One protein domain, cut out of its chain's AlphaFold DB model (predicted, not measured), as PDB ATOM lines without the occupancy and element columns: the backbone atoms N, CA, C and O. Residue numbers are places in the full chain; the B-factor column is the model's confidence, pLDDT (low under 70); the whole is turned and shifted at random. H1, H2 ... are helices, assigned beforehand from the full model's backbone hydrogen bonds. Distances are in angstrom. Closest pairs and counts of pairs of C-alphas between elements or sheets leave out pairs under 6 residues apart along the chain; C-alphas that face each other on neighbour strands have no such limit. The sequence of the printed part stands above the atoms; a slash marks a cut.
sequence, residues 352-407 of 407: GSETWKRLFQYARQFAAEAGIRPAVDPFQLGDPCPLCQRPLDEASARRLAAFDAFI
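This is residues 352 to 407 of the 407 residues of an uncharacterized protein of Acidobacteria bacterium (UniProt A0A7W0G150). Two helices make a loose V: the end of H2 comes near the first half of H1, and a long loop, residues 370 to 393, winds through the wide side between the end of H1 and the start of H2. The printed part has 56 residues with two named helices, H1 then H2, and no named strand; its class is all helix. It is compact, with a radius of gyration of the C-alphas of 10.3 A, and rounded, spanning 27 by 24 by 19 A.

H1, the longest helix, holds residues 354 to 369 and measures 22.6 A, from C-alpha 354 at (34.789, -20.952, -29.861). H2, residues 394 to 406, measures 18.7 A and ends with C-alpha 406 at (27.060, -19.089, -38.414).

H1 and H2 are near each other, with 9 pairs of C-alphas within 10 A and the closest 8.0 A apart. In both helices every O i to N i+4 pair is within hydrogen-bond range.

The C-alphas of Glu 354 and Gly 382, the two farthest apart, are 27.8 A apart. The 24-residue link from H1 to H2 is long. The printed part has no cut, and no printed residue is under 70 in pLDDT.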
ATOM      1  N   GLY A 352      34.840 -22.821 -36.871       77.88
ATOM      2  CA  GLY A 352      33.614 -23.049 -36.089       77.88
ATOM      3  C   GLY A 352      33.816 -23.263 -34.578       77.88
ATOM      4  O   GLY A 352      32.849 -23.196 -33.821       77.88
ATOM      5  N   SER A 353      35.054 -23.470 -34.110       81.12
ATOM      6  CA  SER A 353      35.368 -23.531 -32.670       81.12
ATOM      7  C   SER A 353      35.146 -22.187 -31.966       81.12
ATOM      8  O   SER A 353      35.207 -21.135 -32.598       81.12
ATOM      9  N   GLU A 354      34.959 -22.191 -30.643       81.12
ATOM     10  CA  GLU A 354      34.789 -20.952 -29.861       81.12
ATOM     11  C   GLU A 354      35.964 -19.974 -30.026       81.12
ATOM     12  O   GLU A 354      35.768 -18.768 -30.169       81.12
ATOM     13  N   THR A 355      37.197 -20.485 -30.089       84.88
ATOM     14  CA  THR A 355      38.386 -19.662 -30.351       84.88
ATOM     15  C   THR A 355      38.335 -19.025 -31.738       84.88
ATOM     16  O   THR A 355      38.658 -17.847 -31.893       84.88
ATOM     17  N   TRP A 356      37.899 -19.779 -32.749       88.50
ATOM     18  CA  TRP A 356      37.752 -19.261 -34.105       88.50
ATOM     19  C   TRP A 356      36.613 -18.234 -34.214       88.50
ATOM     20  O   TRP A 356      36.790 -17.214 -34.879       88.50
ATOM     21  N   LYS A 357      35.484 -18.436 -33.516       86.75
ATOM     22  CA  LYS A 357      34.385 -17.455 -33.479       86.75
ATOM     23  C   LYS A 357      34.863 -16.113 -32.938       86.75
ATOM     24  O   LYS A 357      34.613 -15.081 -33.552       86.75
ATOM     25  N   ARG A 358      35.622 -16.136 -31.836       89.88
ATOM     26  CA  ARG A 358      36.237 -14.927 -31.268       89.88
ATOM     27  C   ARG A 358      37.197 -14.266 -32.252       89.88
ATOM     28  O   ARG A 358      37.131 -13.058 -32.433       89.88
ATOM     29  N   LEU A 359      38.048 -15.044 -32.929       90.06
ATOM     30  CA  LEU A 359      38.949 -14.519 -33.963       90.06
ATOM     31  C   LEU A 359      38.178 -13.786 -35.073       90.06
ATOM     32  O   LEU A 359      38.560 -12.682 -35.454       90.06
ATOM     33  N   PHE A 360      37.094 -14.379 -35.577       90.50
ATOM     34  CA  PHE A 360      36.283 -13.765 -36.627       90.50
ATOM     35  C   PHE A 360      35.538 -12.515 -36.132       90.50
ATOM     36  O   PHE A 360      35.518 -11.502 -36.828       90.50
ATOM     37  N   GLN A 361      35.013 -12.531 -34.904       91.12
ATOM     38  CA  GLN A 361      34.419 -11.350 -34.267       91.12
ATOM     39  C   GLN A 361      35.430 -10.204 -34.126       91.12
ATOM     40  O   GLN A 361      35.106  -9.064 -34.454       91.12
ATOM     41  N   TYR A 362      36.673 -10.492 -33.724       92.56
ATOM     42  CA  TYR A 362      37.729  -9.476 -33.674       92.56
ATOM     43  C   TYR A 362      38.098  -8.946 -35.062       92.56
ATOM     44  O   TYR A 362      38.338  -7.751 -35.214       92.56
ATOM     45  N   ALA A 363      38.092  -9.798 -36.089       90.62
ATOM     46  CA  ALA A 363      38.310  -9.360 -37.463       90.62
ATOM     47  C   ALA A 363      37.197  -8.411 -37.957       90.62
ATOM     48  O   ALA A 363      37.499  -7.412 -38.611       90.62
ATOM     49  N   ARG A 364      35.928  -8.672 -37.602       90.44
ATOM     50  CA  ARG A 364      34.784  -7.774 -37.878       90.44
ATOM     51  C   ARG A 364      34.914  -6.446 -37.141       90.44
ATOM     52  O   ARG A 364      34.707  -5.391 -37.733       90.44
ATOM     53  N   GLN A 365      35.289  -6.499 -35.865       91.56
ATOM     54  CA  GLN A 365      35.508  -5.300 -35.063       91.56
ATOM     55  C   GLN A 365      36.619  -4.426 -35.660       91.56
ATOM     56  O   GLN A 365      36.413  -3.233 -35.858       91.56
ATOM     57  N   PHE A 366      37.755  -5.024 -36.027       92.69
ATOM     58  CA  PHE A 366      38.852  -4.303 -36.672       92.69
ATOM     59  C   PHE A 366      38.430  -3.671 -38.008       92.69
ATOM     60  O   PHE A 366      38.757  -2.516 -38.271       92.69
ATOM     61  N   ALA A 367      37.664  -4.388 -38.839       90.88
ATOM     62  CA  ALA A 367      37.151  -3.839 -40.095       90.88
ATOM     63  C   ALA A 367      36.241  -2.613 -39.881       90.88
ATOM     64  O   ALA A 367      36.294  -1.669 -40.674       90.88
ATOM     65  N   ALA A 368      35.456  -2.602 -38.800       91.06
ATOM     66  CA  ALA A 368      34.619  -1.468 -38.422       91.06
ATOM     67  C   ALA A 368      35.437  -0.274 -37.923       91.06
ATOM     68  O   ALA A 368      35.198   0.851 -38.356       91.06
ATOM     69  N   GLU A 369      36.433  -0.516 -37.069       93.31
ATOM     70  CA  GLU A 369      37.354   0.517 -36.576       93.31
ATOM     71  C   GLU A 369      38.180   1.141 -37.712       93.31
ATOM     72  O   GLU A 369      38.414   2.349 -37.719       93.31
ATOM     73  N   ALA A 370      38.571   0.341 -38.707       89.25
ATOM     74  CA  ALA A 370      39.300   0.791 -39.890       89.25
ATOM     75  C   ALA A 370      38.410   1.476 -40.951       89.25
ATOM     76  O   ALA A 370      38.921   1.920 -41.979       89.25
ATOM     77  N   GLY A 371      37.091   1.552 -40.733       88.62
ATOM     78  CA  GLY A 371      36.142   2.179 -41.659       88.62
ATOM     79  C   GLY A 371      35.886   1.391 -42.949       88.62
ATOM     80  O   GLY A 371      35.406   1.968 -43.920       88.62
ATOM     81  N   ILE A 372      36.202   0.091 -42.972       88.50
ATOM     82  CA  ILE A 372      35.966  -0.783 -44.130       88.50
ATOM     83  C   ILE A 372      34.474  -1.126 -44.224       88.50
ATOM     84  O   ILE A 372      33.846  -0.915 -45.258       88.50
ATOM     85  N   ARG A 373      33.903  -1.646 -43.130       86.50
ATOM     86  CA  ARG A 373      32.516  -2.130 -43.039       86.50
ATOM     87  C   ARG A 373      32.045  -2.121 -41.581       86.50
ATOM     88  O   ARG A 373      32.845  -2.467 -40.716       86.50
ATOM     89  N   PRO A 374      30.777  -1.790 -41.277       86.38
ATOM     90  CA  PRO A 374      30.237  -1.931 -39.927       86.38
ATOM     91  C   PRO A 374      30.352  -3.365 -39.414       86.38
ATOM     92  O   PRO A 374      30.189  -4.316 -40.172       86.38
ATOM     93  N   ALA A 375      30.559  -3.527 -38.105       80.56
ATOM     94  CA  ALA A 375      30.811  -4.839 -37.514       80.56
ATOM     95  C   ALA A 375      29.662  -5.832 -37.734       80.56
ATOM     96  O   ALA A 375      29.904  -7.023 -37.665       80.56
ATOM     97  N   VAL A 376      28.433  -5.377 -37.997       81.31
ATOM     98  CA  VAL A 376      27.246  -6.226 -38.209       81.31
ATOM     99  C   VAL A 376      27.040  -6.662 -39.663       81.31
ATOM    100  O   VAL A 376      26.327  -7.636 -39.892       81.31
ATOM    101  N   ASP A 377      27.693  -6.002 -40.620       85.44
ATOM    102  CA  ASP A 377      27.459  -6.229 -42.045       85.44
ATOM    103  C   ASP A 377      28.435  -7.267 -42.617       85.44
ATOM    104  O   ASP A 377      29.631  -7.210 -42.316       85.44
ATOM    105  N   PRO A 378      27.974  -8.178 -43.494       85.31
ATOM    106  CA  PRO A 378      28.852  -9.163 -44.108       85.31
ATOM    107  C   PRO A 378      29.830  -8.504 -45.087       85.31
ATOM    108  O   PRO A 378      29.486  -7.534 -45.779       85.31
ATOM    109  N   PHE A 379      31.036  -9.064 -45.183       88.19
ATOM    110  CA  PHE A 379      32.055  -8.639 -46.149       88.19
ATOM    111  C   PHE A 379      31.611  -8.899 -47.598       88.19
ATOM    112  O   PHE A 379      30.984  -9.917 -47.899       88.19
ATOM    113  N   GLN A 380      31.956  -7.991 -48.513       89.12
ATOM    114  CA  GLN A 380      31.615  -8.065 -49.936       89.12
ATOM    115  C   GLN A 380      32.843  -8.231 -50.839       89.12
ATOM    116  O   GLN A 380      33.996  -8.113 -50.426       89.12
ATOM    117  N   LEU A 381      32.577  -8.549 -52.109       91.19
ATOM    118  CA  LEU A 381      33.591  -8.614 -53.159       91.19
ATOM    119  C   LEU A 381      34.335  -7.273 -53.261       91.19
ATOM    120  O   LEU A 381      33.703  -6.229 -53.398       91.19
ATOM    121  N   GLY A 382      35.667  -7.316 -53.256       88.44
ATOM    122  CA  GLY A 382      36.522  -6.132 -53.359       88.44
ATOM    123  C   GLY A 382      36.891  -5.479 -52.025       88.44
ATOM    124  O   GLY A 382      37.872  -4.733 -52.000       88.44
ATOM    125  N   ASP A 383      36.201  -5.796 -50.923       89.75
ATOM    126  CA  ASP A 383      36.580  -5.294 -49.596       89.75
ATOM    127  C   ASP A 383      37.990  -5.795 -49.223       89.75
ATOM    128  O   ASP A 383      38.341  -6.938 -49.533       89.75
ATOM    129  N   PRO A 384      38.835  -4.986 -48.560       90.94
ATOM    130  CA  PRO A 384      40.119  -5.454 -48.055       90.94
ATOM    131  C   PRO A 384      39.919  -6.447 -46.902       90.94
ATOM    132  O   PRO A 384      39.251  -6.156 -45.910       90.94
ATOM    133  N   CYS A 385      40.533  -7.627 -47.007       90.00
ATOM    134  CA  CYS A 385      40.480  -8.635 -45.954       90.00
ATOM    135  C   CYS A 385      41.103  -8.102 -44.646       90.00
ATOM    136  O   CYS A 385      42.264  -7.683 -44.671       90.00
ATOM    137  N   PRO A 386      40.422  -8.197 -43.489       89.75
ATOM    138  CA  PRO A 386      40.914  -7.648 -42.219       89.75
ATOM    139  C   PRO A 386      42.211  -8.293 -41.707       89.75
ATOM    140  O   PRO A 386      42.859  -7.736 -40.827       89.75
ATOM    141  N   LEU A 387      42.612  -9.452 -42.245       90.38
ATOM    142  CA  LEU A 387      43.830 -10.158 -41.830       90.38
ATOM    143  C   LEU A 387      44.982 -10.010 -42.831       90.38
ATOM    144  O   LEU A 387      46.096  -9.681 -42.438       90.38
ATOM    145  N   CYS A 388      44.740 -10.263 -44.122       91.00
ATOM    146  CA  CYS A 388      45.799 -10.247 -45.141       91.00
ATOM    147  C   CYS A 388      45.799  -8.998 -46.037       91.00
ATOM    148  O   CYS A 388      46.668  -8.883 -46.897       91.00
ATOM    149  N   GLN A 389      44.827  -8.091 -45.858       89.06
ATOM    150  CA  GLN A 389      44.692  -6.786 -46.531       89.06
ATOM    151  C   GLN A 389      44.555  -6.828 -48.064       89.06
ATOM    152  O   GLN A 389      44.527  -5.789 -48.719       89.06
ATOM    153  N   ARG A 390      44.426  -8.018 -48.660       91.62
ATOM    154  CA  ARG A 390      44.128  -8.174 -50.090       91.62
ATOM    155  C   ARG A 390      42.633  -7.944 -50.355       91.62
ATOM    156  O   ARG A 390      41.829  -8.337 -49.506       91.62
ATOM    157  N   PRO A 391      42.254  -7.386 -51.521       91.56
ATOM    158  CA  PRO A 391      40.857  -7.328 -51.939       91.56
ATOM    159  C   PRO A 391      40.260  -8.735 -51.995       91.56
ATOM    160  O   PRO A 391      40.886  -9.649 -52.542       91.56
ATOM    161  N   LEU A 392      39.073  -8.913 -51.421       90.88
ATOM    162  CA  LEU A 392      38.374 -10.191 -51.417       90.88
ATOM    163  C   LEU A 392      37.910 -10.549 -52.827       90.88
ATOM    164  O   LEU A 392      37.273  -9.744 -53.507       90.88
ATOM    165  N   ASP A 393      38.198 -11.781 -53.239       91.75
ATOM    166  CA  ASP A 393      37.573 -12.389 -54.407       91.75
ATOM    167  C   ASP A 393      36.180 -12.941 -54.061       91.75
ATOM    168  O   ASP A 393      35.744 -12.962 -52.905       91.75
ATOM    169  N   GLU A 394      35.452 -13.385 -55.082       88.38
ATOM    170  CA  GLU A 394      34.066 -13.828 -54.931       88.38
ATOM    171  C   GLU A 394      33.942 -15.044 -53.999       88.38
ATOM    172  O   GLU A 394      33.014 -15.133 -53.193       88.38
ATOM    173  N   ALA A 395      34.909 -15.963 -54.064       86.38
ATOM    174  CA  ALA A 395      34.943 -17.144 -53.212       86.38
ATOM    175  C   ALA A 395      35.182 -16.777 -51.738       86.38
ATOM    176  O   ALA A 395      34.539 -17.340 -50.849       86.38
ATOM    177  N   SER A 396      36.074 -15.819 -51.474       87.50
ATOM    178  CA  SER A 396      36.396 -15.360 -50.123       87.50
ATOM    179  C   SER A 396      35.244 -14.565 -49.512       87.50
ATOM    180  O   SER A 396      34.886 -14.826 -48.365       87.50
ATOM    181  N   ALA A 397      34.603 -13.670 -50.272       87.44
ATOM    182  CA  ALA A 397      33.438 -12.916 -49.801       87.44
ATOM    183  C   ALA A 397      32.262 -13.840 -49.439       87.44
ATOM    184  O   ALA A 397      31.707 -13.733 -48.346       87.44
ATOM    185  N   ARG A 398      31.934 -14.826 -50.292       86.50
ATOM    186  CA  ARG A 398      30.897 -15.830 -49.974       86.50
ATOM    187  C   ARG A 398      31.232 -16.637 -48.720       86.50
ATOM    188  O   ARG A 398      30.340 -16.942 -47.936       86.50
ATOM    189  N   ARG A 399      32.507 -16.986 -48.522       86.00
ATOM    190  CA  ARG A 399      32.945 -17.740 -47.341       86.00
ATOM    191  C   ARG A 399      32.819 -16.920 -46.058       86.00
ATOM    192  O   ARG A 399      32.326 -17.448 -45.069       86.00
ATOM    193  N   LEU A 400      33.232 -15.652 -46.069       87.19
ATOM    194  CA  LEU A 400      33.077 -14.779 -44.901       87.19
ATOM    195  C   LEU A 400      31.593 -14.522 -44.597       87.19
ATOM    196  O   LEU A 400      31.210 -14.594 -43.439       87.19
ATOM    197  N   ALA A 401      30.739 -14.370 -45.614       85.25
ATOM    198  CA  ALA A 401      29.291 -14.278 -45.411       85.25
ATOM    199  C   ALA A 401      28.688 -15.558 -44.792       85.25
ATOM    200  O   ALA A 401      27.795 -15.478 -43.953       85.25
ATOM    201  N   ALA A 402      29.187 -16.745 -45.157       82.69
ATOM    202  CA  ALA A 402      28.783 -17.997 -44.508       82.69
ATOM    203  C   ALA A 402      29.252 -18.071 -43.042       82.69
ATOM    204  O   ALA A 402      28.554 -18.623 -42.196       82.69
ATOM    205  N   PHE A 403      30.411 -17.487 -42.723       87.06
ATOM    206  CA  PHE A 403      30.881 -17.348 -41.343       87.06
ATOM    207  C   PHE A 403      30.027 -16.369 -40.534       87.06
ATOM    208  O   PHE A 403      29.734 -16.657 -39.377       87.06
ATOM    209  N   ASP A 404      29.585 -15.268 -41.147       83.31
ATOM    210  CA  ASP A 404      28.639 -14.323 -40.544       83.31
ATOM    211  C   ASP A 404      27.267 -14.947 -40.285       83.31
ATOM    212  O   ASP A 404      26.638 -14.616 -39.293       83.31
ATOM    213  N   ALA A 405      26.796 -15.860 -41.137       80.62
ATOM    214  CA  ALA A 405      25.536 -16.568 -40.897       80.62
ATOM    215  C   ALA A 405      25.628 -17.588 -39.746       80.62
ATOM    216  O   ALA A 405      24.616 -17.914 -39.129       80.62
ATOM    217  N   PHE A 406      26.827 -18.106 -39.471       78.69
ATOM    218  CA  PHE A 406      27.060 -19.089 -38.414       78.69
ATOM    219  C   PHE A 406      27.231 -18.470 -37.013       78.69
ATOM    220  O   PHE A 406      26.923 -19.131 -36.016       78.69
ATOM    221  N   ILE A 407      27.779 -17.253 -36.926       75.56
ATOM    222  CA  ILE A 407      28.054 -16.531 -35.667       75.56
ATOM    223  C   ILE A 407      26.916 -15.576 -35.360       75.56
ATOM    224  O   ILE A 407      26.426 -15.645 -34.211       75.56
TER     225      ILE A 407